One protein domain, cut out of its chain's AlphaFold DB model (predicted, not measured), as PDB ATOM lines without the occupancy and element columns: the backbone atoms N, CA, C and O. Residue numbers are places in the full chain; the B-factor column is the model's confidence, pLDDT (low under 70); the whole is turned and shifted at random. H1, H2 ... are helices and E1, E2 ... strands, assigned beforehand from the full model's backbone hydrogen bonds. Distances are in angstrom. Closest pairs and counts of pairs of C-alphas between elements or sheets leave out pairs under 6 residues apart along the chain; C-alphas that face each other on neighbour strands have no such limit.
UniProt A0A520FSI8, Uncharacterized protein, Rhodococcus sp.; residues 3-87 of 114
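AT A GLANCE: This is residues 3 to 87 of the 114 residues of an uncharacterized protein of Rhodococcus sp. (UniProt A0A520FSI8). A strongly twisted sheet of five strands has one long helix, H1, packed over one face, while the long link of residues 42 to 56 passes on the side of E1 and E3 away from H1. The hairpin of E4 and E5 makes one edge of the sheet, its turn at residues 77 and 78 lying away from the helix, and residues 28 to 33, of which 28 and 29 belong to H1, stick out. The printed part has 85 residues, with one named helix and five named strands in the order E1, H1, E2, E3, E4, E5. The sheet runs E2, E1, E3, E5, E4 and is mixed, and the class is mixed, helices and strands. The whole is compact, with a radius of gyration of the C-alphas of 12.6 A and spans of 35 by 29 by 21 A.

IN THESE COORDINATES: E1 is residues 3 to 7, 13.2 A long, beginning at C-alpha 3 at (206.070, 198.642, 212.999). H1 follows, residues 13 to 29, 24.2 A long, ending at C-alpha 29 at (216.460, 201.349, 220.833). E2 is residues 36 to 41, 16.6 A, and E3 is residues 57 to 64, 23.3 A. E4 is residues 69 to 76, 21.5 A, and E5 is residues 79 to 86, 22.8 A, ending at C-alpha 86 at (213.102, 213.735, 204.772).

HOW THE PARTS SIT: E1 and E2 are parallel at 21 degrees, with N 5 and O 38 2.8 A apart, within hydrogen-bond range. E1, H1 and E2 form a strand-helix-strand unit, two parallel neighbour strands with a helix between, and its crossover is right-handed. H1 is on the sheet, giving two layers, a helix on one face of a sheet. The closest C-alphas of H1 and E3 are those of Glu 15 and Arg 63, 5.9 A; those of H1 and E2 are Gly 23 and Val 37, 6.3 A. In H1 every O i to N i+4 pair is within hydrogen-bond range. E1 and E3 are parallel at 25 degrees, with N 60 and O 4 2.9 A apart. E3 and E5 are parallel at 25 degrees, with N 84 and O 61 2.8 A apart. E4 and E5 form an antiparallel hairpin at 158 degrees, with N 73 and O 81 2.7 A apart. The edge strands E2 and E4 are apart.

THE WHOLE: The C-alphas farthest apart, of Ala 32 and Gly 45, are 37.8 A apart. The printed part has no cut. The link from E2 to E3 is long, 15 residues. Residues 28 to 33, of which 28 and 29 belong to H1, stand free. The mean pLDDT of the printed part is 76.2; it is under 70 at residues 30 to 32, 51 to 52, 66 to 69 and 71 to 87.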
ATOM      1  N   LEU A   3     205.912 197.336 213.620       87.94
ATOM      2  CA  LEU A   3     206.070 198.642 212.999       87.94
ATOM      3  C   LEU A   3     206.043 198.469 211.481       87.94
ATOM      4  O   LEU A   3     206.874 197.754 210.923       87.94
ATOM      5  N   HIS A   4     205.121 199.153 210.819       90.69
ATOM      6  CA  HIS A   4     205.067 199.247 209.369       90.69
ATOM      7  C   HIS A   4     205.676 200.574 208.912       90.69
ATOM      8  O   HIS A   4     205.221 201.649 209.307       90.69
ATOM      9  N   LEU A   5     206.697 200.501 208.066       90.31
ATOM     10  CA  LEU A   5     207.295 201.648 207.395       90.31
ATOM     11  C   LEU A   5     206.799 201.673 205.952       90.31
ATOM     12  O   LEU A   5     207.050 200.746 205.189       90.31
ATOM     13  N   TYR A   6     206.089 202.726 205.573       91.25
ATOM     14  CA  TYR A   6     205.527 202.900 204.245       91.25
ATOM     15  C   TYR A   6     206.333 203.907 203.439       91.25
ATOM     16  O   TYR A   6     206.579 205.022 203.891       91.25
ATOM     17  N   LEU A   7     206.681 203.517 202.223       90.19
ATOM     18  CA  LEU A   7     207.329 204.351 201.220       90.19
ATOM     19  C   LEU A   7     206.360 204.662 200.073       90.19
ATOM     20  O   LEU A   7     205.396 203.912 199.884       90.19
ATOM     21  N   PRO A   8     206.589 205.711 199.266       89.88
ATOM     22  CA  PRO A   8     205.843 205.910 198.028       89.88
ATOM     23  C   PRO A   8     205.966 204.716 197.074       89.88
ATOM     24  O   PRO A   8     206.859 203.876 197.201       89.88
ATOM     25  N   GLY A   9     205.062 204.649 196.090       88.94
ATOM     26  CA  GLY A   9     205.087 203.598 195.065       88.94
ATOM     27  C   GLY A   9     206.392 203.566 194.259       88.94
ATOM     28  O   GLY A   9     206.872 202.485 193.915       88.94
ATOM     29  N   ASP A  10     206.988 204.740 194.036       89.75
ATOM     30  CA  ASP A  10     208.322 204.920 193.459       89.75
ATOM     31  C   ASP A  10     209.198 205.706 194.445       89.75
ATOM     32  O   ASP A  10     209.156 206.937 194.446       89.75
ATOM     33  N   PRO A  11     209.884 205.015 195.372       88.25
ATOM     34  CA  PRO A  11     210.629 205.682 196.424       88.25
ATOM     35  C   PRO A  11     211.952 206.245 195.917       88.25
ATOM     36  O   PRO A  11     212.689 205.581 195.182       88.25
ATOM     37  N   SER A  12     212.310 207.434 196.391       88.81
ATOM     38  CA  SER A  12     213.631 208.000 196.142       88.81
ATOM     39  C   SER A  12     214.723 207.259 196.930       88.81
ATOM     40  O   SER A  12     214.463 206.477 197.857       88.81
ATOM     41  N   SER A  13     215.987 207.507 196.574       88.94
ATOM     42  CA  SER A  13     217.126 206.981 197.332       88.94
ATOM     43  C   SER A  13     217.152 207.514 198.767       88.94
ATOM     44  O   SER A  13     217.484 206.760 199.683       88.94
ATOM     45  N   ALA A  14     216.754 208.773 198.976       85.44
ATOM     46  CA  ALA A  14     216.687 209.396 200.294       85.44
ATOM     47  C   ALA A  14     215.601 208.756 201.170       85.44
ATOM     48  O   ALA A  14     215.853 208.434 202.328       85.44
ATOM     49  N   GLU A  15     214.416 208.498 200.610       85.06
ATOM     50  CA  GLU A  15     213.325 207.832 201.330       85.06
ATOM     51  C   GLU A  15     213.698 206.392 201.704       85.06
ATOM     52  O   GLU A  15     213.472 205.956 202.835       85.06
ATOM     53  N   SER A  16     214.330 205.670 200.776       90.81
ATOM     54  CA  SER A  16     214.795 204.300 201.008       90.81
ATOM     55  C   SER A  16     215.869 204.241 202.097       90.81
ATOM     56  O   SER A  16     215.789 203.399 202.992       90.81
ATOM     57  N   ALA A  17     216.848 205.152 202.057       87.44
ATOM     58  CA  ALA A  17     217.882 205.256 203.085       87.44
ATOM     59  C   ALA A  17     217.277 205.579 204.457       87.44
ATOM     60  O   ALA A  17     217.567 204.897 205.437       87.44
ATOM     61  N   ALA A  18     216.352 206.540 204.515       85.56
ATOM     62  CA  ALA A  18     215.676 206.907 205.752       85.56
ATOM     63  C   ALA A  18     214.855 205.754 206.354       85.56
ATOM     64  O   ALA A  18     214.808 205.614 207.577       85.56
ATOM     65  N   ALA A  19     214.233 204.905 205.529       89.56
ATOM     66  CA  ALA A  19     213.524 203.721 206.014       89.56
ATOM     67  C   ALA A  19     214.466 202.713 206.681       89.56
ATOM     68  O   ALA A  19     214.142 202.175 207.744       89.56
ATOM     69  N   VAL A  20     215.639 202.485 206.086       90.56
ATOM     70  CA  VAL A  20     216.669 201.607 206.653       90.56
ATOM     71  C   VAL A  20     217.214 202.191 207.955       90.56
ATOM     72  O   VAL A  20     217.243 201.489 208.968       90.56
ATOM     73  N   ASP A  21     217.571 203.476 207.958       88.50
ATOM     74  CA  ASP A  21     218.104 204.169 209.134       88.50
ATOM     75  C   ASP A  21     217.109 204.151 210.299       88.50
ATOM     76  O   ASP A  21     217.478 203.870 211.444       88.50
ATOM     77  N   LEU A  22     215.825 204.394 210.018       86.19
ATOM     78  CA  LEU A  22     214.775 204.353 211.028       86.19
ATOM     79  C   LEU A  22     214.554 202.933 211.556       86.19
ATOM     80  O   LEU A  22     214.458 202.745 212.770       86.19
ATOM     81  N   GLY A  23     214.505 201.930 210.677       86.62
ATOM     82  CA  GLY A  23     214.372 200.529 211.078       86.62
ATOM     83  C   GLY A  23     215.523 200.074 211.979       86.62
ATOM     84  O   GLY A  23     215.290 199.446 213.017       86.62
ATOM     85  N   ALA A  24     216.755 200.458 211.639       85.94
ATOM     86  CA  ALA A  24     217.938 200.189 212.450       85.94
ATOM     87  C   ALA A  24     217.877 200.904 213.808       85.94
ATOM     88  O   ALA A  24     218.120 200.279 214.841       85.94
ATOM     89  N   ALA A  25     217.495 202.185 213.831       84.88
ATOM     90  CA  ALA A  25     217.372 202.960 215.063       84.88
ATOM     91  C   ALA A  25     216.313 202.386 216.017       84.88
ATOM     92  O   ALA A  25     216.568 202.280 217.215       84.88
ATOM     93  N   VAL A  26     215.151 201.973 215.497       83.75
ATOM     94  CA  VAL A  26     214.091 201.328 216.292       83.75
ATOM     95  C   VAL A  26     214.578 200.003 216.865       83.75
ATOM     96  O   VAL A  26     214.439 199.765 218.062       83.75
ATOM     97  N   THR A  27     215.209 199.173 216.031       81.31
ATOM     98  CA  THR A  27     215.736 197.869 216.458       81.31
ATOM     99  C   THR A  27     216.819 198.021 217.529       81.31
ATOM    100  O   THR A  27     216.874 197.228 218.465       81.31
ATOM    101  N   ALA A  28     217.662 199.053 217.431       81.75
ATOM    102  CA  ALA A  28     218.701 199.344 218.415       81.75
ATOM    103  C   ALA A  28     218.157 199.944 219.724       81.75
ATOM    104  O   ALA A  28     218.761 199.757 220.780       81.75
ATOM    105  N   TYR A  29     217.048 200.687 219.668       77.88
ATOM    106  CA  TYR A  29     216.460 201.349 220.833       77.88
ATOM    107  C   TYR A  29     215.690 200.380 221.737       77.88
ATOM    108  O   TYR A  29     215.756 200.498 222.959       77.88
ATOM    109  N   ASP A  30     214.987 199.406 221.158       66.12
ATOM    110  CA  ASP A  30     214.045 198.548 221.888       66.12
ATOM    111  C   ASP A  30     214.716 197.327 222.554       66.12
ATOM    112  O   ASP A  30     214.172 196.228 222.576       66.12
ATOM    113  N   GLY A  31     215.930 197.509 223.097       61.91
ATOM    114  CA  GLY A  31     216.896 196.472 223.507       61.91
ATOM    115  C   GLY A  31     216.442 195.378 224.494       61.91
ATOM    116  O   GLY A  31     217.261 194.541 224.868       61.91
ATOM    117  N   ALA A  32     215.173 195.344 224.904       66.62
ATOM    118  CA  ALA A  32     214.571 194.270 225.696       66.62
ATOM    119  C   ALA A  32     213.389 193.560 225.003       66.62
ATOM    120  O   ALA A  32     213.018 192.463 225.427       66.62
ATOM    121  N   GLN A  33     212.795 194.132 223.949       70.75
ATOM    122  CA  GLN A  33     211.627 193.560 223.288       70.75
ATOM    123  C   GLN A  33     211.733 193.695 221.759       70.75
ATOM    124  O   GLN A  33     211.676 194.797 221.224       70.75
ATOM    125  N   PRO A  34     211.850 192.581 221.014       74.44
ATOM    126  CA  PRO A  34     211.991 192.652 219.567       74.44
ATOM    127  C   PRO A  34     210.730 193.239 218.915       74.44
ATOM    128  O   PRO A  34     209.627 192.691 219.032       74.44
ATOM    129  N   VAL A  35     210.910 194.339 218.184       84.38
ATOM    130  CA  VAL A  35     209.897 194.922 217.295       84.38
ATOM    131  C   VAL A  35     210.105 194.366 215.895       84.38
ATOM    132  O   VAL A  35     211.196 194.447 215.336       84.38
ATOM    133  N   ARG A  36     209.048 193.806 215.302       88.25
ATOM    134  CA  ARG A  36     209.082 193.426 213.884       88.25
ATOM    135  C   ARG A  36     208.897 194.681 213.043       88.25
ATOM    136  O   ARG A  36     207.840 195.301 213.123       88.25
ATOM    137  N   VAL A  37     209.907 195.037 212.255       89.31
ATOM    138  CA  VAL A  37     209.839 196.146 211.297       89.31
ATOM    139  C   VAL A  37     209.553 195.581 209.911       89.31
ATOM    140  O   VAL A  37     210.262 194.692 209.446       89.31
ATOM    141  N   ASP A  38     208.509 196.084 209.264       91.31
ATOM    142  CA  ASP A  38     208.092 195.683 207.923       91.31
ATOM    143  C   ASP A  38     208.048 196.911 207.009       91.31
ATOM    144  O   ASP A  38     207.333 197.872 207.299       91.31
ATOM    145  N   VAL A  39     208.827 196.894 205.926       91.06
ATOM    146  CA  VAL A  39     208.913 198.001 204.966       91.06
ATOM    147  C   VAL A  39     208.045 197.680 203.756       91.06
ATOM    148  O   VAL A  39     208.257 196.686 203.064       91.06
ATOM    149  N   ARG A  40     207.074 198.546 203.472       92.00
ATOM    150  CA  ARG A  40     206.064 198.361 202.429       92.00
ATOM    151  C   ARG A  40     206.005 199.571 201.514       92.00
ATOM    152  O   ARG A  40     206.273 200.696 201.924       92.00
ATOM    153  N   ARG A  41     205.588 199.354 200.272       91.19
ATOM    154  CA  ARG A  41     205.260 200.449 199.354       91.19
ATOM    155  C   ARG A  41     203.774 200.758 199.411       91.19
ATOM    156  O   ARG A  41     202.944 199.853 199.502       91.19
ATOM    157  N   LEU A  42     203.450 202.038 199.332       86.56
ATOM    158  CA  LEU A  42     202.102 202.513 199.082       86.56
ATOM    159  C   LEU A  42     201.745 202.291 197.609       86.56
ATOM    160  O   LEU A  42     202.622 202.353 196.742       86.56
ATOM    161  N   PRO A  43     200.457 202.086 197.294       86.62
ATOM    162  CA  PRO A  43     200.006 202.158 195.915       86.62
ATOM    163  C   PRO A  43     200.336 203.529 195.305       86.62
ATOM    164  O   PRO A  43     200.327 204.552 195.996       86.62
ATOM    165  N   TYR A  44     200.594 203.564 193.998       82.88
ATOM    166  CA  TYR A  44     200.891 204.806 193.283       82.88
ATOM    167  C   TYR A  44     199.821 205.881 193.520       82.88
ATOM    168  O   TYR A  44     198.620 205.607 193.483       82.88
ATOM    169  N   GLY A  45     200.267 207.114 193.782       79.19
ATOM    170  CA  GLY A  45     199.391 208.267 194.011       79.19
ATOM    171  C   GLY A  45     198.612 208.249 195.334       79.19
ATOM    172  O   GLY A  45     197.808 209.150 195.568       79.19
ATOM    173  N   ARG A  46     198.823 207.260 196.215       79.56
ATOM    174  CA  ARG A  46     198.183 207.206 197.537       79.56
ATOM    175  C   ARG A  46     199.116 207.773 198.608       79.56
ATOM    176  O   ARG A  46     200.228 207.272 198.760       79.56
ATOM    177  N   PRO A  47     198.670 208.765 199.397       75.19
ATOM    178  CA  PRO A  47     199.492 209.331 200.457       75.19
ATOM    179  C   PRO A  47     199.406 208.556 201.780       75.19
ATOM    180  O   PRO A  47     200.150 208.870 202.708       75.19
ATOM    181  N   THR A  48     198.506 207.583 201.903       79.38
ATOM    182  CA  THR A  48     198.255 206.862 203.154       79.38
ATOM    183  C   THR A  48     198.062 205.364 202.907       79.38
ATOM    184  O   THR A  48     197.594 204.977 201.828       79.38
ATOM    185  N   PRO A  49     198.416 204.510 203.885       79.25
ATOM    186  CA  PRO A  49     198.126 203.082 203.829       79.25
ATOM    187  C   PRO A  49     196.617 202.829 203.780       79.25
ATOM    188  O   PRO A  49     195.835 203.541 204.406       79.25
ATOM    189  N   THR A  50     196.202 201.795 203.051       73.00
ATOM    190  CA  THR A  50     194.793 201.367 202.980       73.00
ATOM    191  C   THR A  50     194.433 200.326 204.038       73.00
ATOM    192  O   THR A  50     193.258 200.048 204.251       73.00
ATOM    193  N   SER A  51     195.434 199.718 204.674       69.38
ATOM    194  CA  SER A  51     195.264 198.770 205.772       69.38
ATOM    195  C   SER A  51     195.086 199.508 207.094       69.38
ATOM    196  O   SER A  51     195.844 200.428 207.394       69.38
ATOM    197  N   THR A  52     194.110 199.079 207.890       66.06
ATOM    198  CA  THR A  52     193.921 199.560 209.260       66.06
ATOM    199  C   THR A  52     194.951 198.922 210.187       66.06
ATOM    200  O   THR A  52     195.126 197.705 210.156       66.06
ATOM    201  N   ASP A  53     195.605 199.739 211.012       74.56
ATOM    202  CA  ASP A  53     196.522 199.262 212.050       74.56
ATOM    203  C   ASP A  53     195.749 198.519 213.147       74.56
ATOM    204  O   ASP A  53     194.725 199.006 213.642       74.56
ATOM    205  N   GLY A  54     196.243 197.348 213.549       73.50
ATOM    206  CA  GLY A  54     195.787 196.669 214.754       73.50
ATOM    207  C   GLY A  54     196.221 197.406 216.030       73.50
ATOM    208  O   GLY A  54     197.053 198.311 215.995       73.50
ATOM    209  N   PRO A  55     195.709 197.005 217.206       74.31
ATOM    210  CA  PRO A  55     195.949 197.706 218.475       74.31
ATOM    211  C   PRO A  55     197.420 197.739 218.931       74.31
ATOM    212  O   PRO A  55     197.773 198.518 219.814       74.31
ATOM    213  N   PHE A  56     198.281 196.899 218.351       78.94
ATOM    214  CA  PHE A  56     199.719 196.846 218.640       78.94
ATOM    215  C   PHE A  56     200.589 197.123 217.412       78.94
ATOM    216  O   PHE A  56     201.805 196.885 217.456       78.94
ATOM    217  N   ASP A  57     199.964 197.621 216.349       82.19
ATOM    218  CA  ASP A  57     200.628 198.006 215.119       82.19
ATOM    219  C   ASP A  57     200.809 199.519 215.120       82.19
ATOM    220  O   ASP A  57     199.967 200.283 215.598       82.19
ATOM    221  N   ARG A  58     201.951 199.965 214.612       83.75
ATOM    222  CA  ARG A  58     202.198 201.377 214.335       83.75
ATOM    223  C   ARG A  58     202.596 201.522 212.884       83.75
ATOM    224  O   ARG A  58     203.400 200.731 212.396       83.75
ATOM    225  N   SER A  59     202.101 202.567 212.238       86.50
ATOM    226  CA  SER A  59     202.444 202.882 210.856       86.50
ATOM    227  C   SER A  59     203.126 204.238 210.738       86.50
ATOM    228  O   SER A  59     202.656 205.246 211.274       86.50
ATOM    229  N   ILE A  60     204.234 204.265 209.999       86.69
ATOM    230  CA  ILE A  60     204.956 205.485 209.637       86.69
ATOM    231  C   ILE A  60     205.043 205.558 208.119       86.69
ATOM    232  O   ILE A  60     205.506 204.617 207.487       86.69
ATOM    233  N   VAL A  61     204.629 206.676 207.534       88.62
ATOM    234  CA  VAL A  61     204.844 206.973 206.117       88.62
ATOM    235  C   VAL A  61     206.077 207.861 206.000       88.62
ATOM    236  O   VAL A  61     206.122 208.934 206.595       88.62
ATOM    237  N   ILE A  62     207.074 207.430 205.239       87.44
ATOM    238  CA  ILE A  62     208.284 208.199 204.952       87.44
ATOM    239  C   ILE A  62     208.117 208.801 203.566       87.44
ATOM    240  O   ILE A  62     207.830 208.082 202.611       87.44
ATOM    241  N   ARG A  63     208.275 210.117 203.464       85.19
ATOM    242  CA  ARG A  63     208.275 210.830 202.187       85.19
ATOM    243  C   ARG A  63     209.368 211.870 202.146       85.19
ATOM    244  O   ARG A  63     209.716 212.458 203.164       85.19
ATOM    245  N   GLU A  64     209.865 212.149 200.963       81.31
ATOM    246  CA  GLU A  64     210.712 213.299 200.727       81.31
ATOM    247  C   GLU A  64     209.857 214.571 200.765       81.31
ATOM    248  O   GLU A  64     208.747 214.623 200.227       81.31
ATOM    249  N   ASN A  65     210.355 215.603 201.432       74.19
ATOM    250  CA  ASN A  65     209.727 216.918 201.451       74.19
ATOM    251  C   ASN A  65     210.823 217.978 201.563       74.19
ATOM    252  O   ASN A  65     211.840 217.750 202.211       74.19
ATOM    253  N   GLY A  66     210.600 219.162 200.992       64.81
ATOM    254  CA  GLY A  66     211.566 220.267 201.034       64.81
ATOM    255  C   GLY A  66     211.812 220.845 202.435       64.81
ATOM    256  O   GLY A  66     212.657 221.719 202.596       64.81
ATOM    257  N   THR A  67     211.081 220.365 203.445       63.34
ATOM    258  CA  THR A  67     211.256 220.728 204.850       63.34
ATOM    259  C   THR A  67     211.126 219.475 205.705       63.34
ATOM    260  O   THR A  67     210.121 218.770 205.613       63.34
ATOM    261  N   ALA A  68     212.104 219.222 206.579       63.47
ATOM    262  CA  ALA A  68     212.011 218.141 207.555       63.47
ATOM    263  C   ALA A  68     210.820 218.380 208.500       63.47
ATOM    264  O   ALA A  68     210.765 219.389 209.206       63.47
ATOM    265  N   ALA A  69     209.865 217.453 208.510       69.19
ATOM    266  CA  ALA A  69     208.635 217.567 209.289       69.19
ATOM    267  C   ALA A  69     208.173 216.202 209.807       69.19
ATOM    268  O   ALA A  69     208.571 215.146 209.314       69.19
ATOM    269  N   THR A  70     207.343 216.208 210.846       70.62
ATOM    270  CA  THR A  70     206.665 215.010 211.345       70.62
ATOM    271  C   THR A  70     205.223 215.368 211.658       70.62
ATOM    272  O   THR A  70     204.970 216.293 212.424       70.62
ATOM    273  N   GLU A  71     204.287 214.644 211.059       67.00
ATOM    274  CA  GLU A  71     202.854 214.900 211.172       67.00
ATOM    275  C   GLU A  71     202.142 213.671 211.723       67.00
ATOM    276  O   GLU A  71     202.420 212.555 211.294       67.00
ATOM    277  N   LEU A  72     201.197 213.872 212.639       69.56
ATOM    278  CA  LEU A  72     200.336 212.811 213.153       69.56
ATOM    279  C   LEU A  72     198.977 212.886 212.465       69.56
ATOM    280  O   LEU A  72     198.268 213.884 212.567       69.56
ATOM    281  N   HIS A  73     198.624 211.806 211.786       63.12
ATOM    282  CA  HIS A  73     197.364 211.607 211.090       63.12
ATOM    283  C   HIS A  73     196.542 210.595 211.894       63.12
ATOM    284  O   HIS A  73     196.875 209.406 211.894       63.12
ATOM    285  N   PRO A  74     195.495 211.027 212.616       58.81
ATOM    286  CA  PRO A  74     194.569 210.092 213.231       58.81
ATOM    287  C   PRO A  74     193.773 209.417 212.113       58.81
ATOM    288  O   PRO A  74     192.961 210.052 211.443       58.81
ATOM    289  N   THR A  75     194.033 208.134 211.875       57.56
ATOM    290  CA  THR A  75     193.267 207.347 210.900       57.56
ATOM    291  C   THR A  75     191.995 206.777 211.526       57.56
ATOM    292  O   THR A  75     191.036 206.563 210.798       57.56
ATOM    293  N   ASN A  76     191.973 206.628 212.863       48.59
ATOM    294  CA  ASN A  76     190.854 206.266 213.750       48.59
ATOM    295  C   ASN A  76     191.125 206.849 215.162       48.59
ATOM    296  O   ASN A  76     192.284 207.142 215.459       48.59
ATOM    297  N   PRO A  77     190.145 206.945 216.090       41.56
ATOM    298  CA  PRO A  77     190.387 207.459 217.452       41.56
ATOM    299  C   PRO A  77     191.442 206.677 218.259       41.56
ATOM    300  O   PRO A  77     191.977 207.208 219.227       41.56
ATOM    301  N   ASN A  78     191.785 205.455 217.830       43.38
ATOM    302  CA  ASN A  78     192.779 204.590 218.473       43.38
ATOM    303  C   ASN A  78     193.989 204.262 217.568       43.38
ATOM    304  O   ASN A  78     194.807 203.424 217.944       43.38
ATOM    305  N   SER A  79     194.110 204.884 216.387       44.50
ATOM    306  CA  SER A  79     195.185 204.610 215.417       44.50
ATOM    307  C   SER A  79     195.870 205.911 215.007       44.50
ATOM    308  O   SER A  79     195.222 206.836 214.513       44.50
ATOM    309  N   ALA A  80     197.188 205.982 215.199       51.25
ATOM    310  CA  ALA A  80     197.998 207.133 214.818       51.25
ATOM    311  C   ALA A  80     198.953 206.736 213.689       51.25
ATOM    312  O   ALA A  80     199.829 205.892 213.876       51.25
ATOM    313  N   THR A  81     198.797 207.360 212.525       51.31
ATOM    314  CA  THR A  81     199.755 207.258 211.426       51.31
ATOM    315  C   THR A  81     200.678 208.465 211.474       51.31
ATOM    316  O   THR A  81     200.215 209.601 211.443       51.31
ATOM    317  N   THR A  82     201.987 208.250 211.525       55.72
ATOM    318  CA  THR A  82     202.954 209.355 211.517       55.72
ATOM    319  C   THR A  82     203.534 209.519 210.117       55.72
ATOM    320  O   THR A  82     204.081 208.567 209.573       55.72
ATOM    321  N   THR A  83     203.467 210.706 209.520       50.91
ATOM    322  CA  THR A  83     204.206 211.015 208.288       50.91
ATOM    323  C   THR A  83     205.515 211.697 208.662       50.91
ATOM    324  O   THR A  83     205.485 212.714 209.349       50.91
ATOM    325  N   SER A  84     206.654 211.165 208.223       53.38
ATOM    326  CA  SER A  84     207.963 211.799 208.381       53.38
ATOM    327  C   SER A  84     208.485 212.263 207.026       53.38
ATOM    328  O   SER A  84     208.493 211.507 206.054       53.38
ATOM    329  N   ALA A  85     208.882 213.529 206.982       52.41
ATOM    330  CA  ALA A  85     209.416 214.208 205.820       52.41
ATOM    331  C   ALA A  85     210.949 214.260 205.898       52.41
ATOM    332  O   ALA A  85     211.491 214.778 206.879       52.41
ATOM    333  N   VAL A  86     211.634 213.749 204.876       53.25
ATOM    334  CA  VAL A  86     213.102 213.735 204.772       53.25
ATOM    335  C   VAL A  86     213.536 214.773 203.734       53.25
ATOM    336  O   VAL A  86     212.973 214.815 202.645       53.25
ATOM    337  N   ASP A  87     214.509 215.620 204.077       44.47
ATOM    338  CA  ASP A  87     215.114 216.597 203.158       44.47
ATOM    339  C   ASP A  87     216.339 215.991 202.436       44.47
ATOM    340  O   ASP A  87     216.949 215.044 202.933       44.47
TER     341      ASP A  87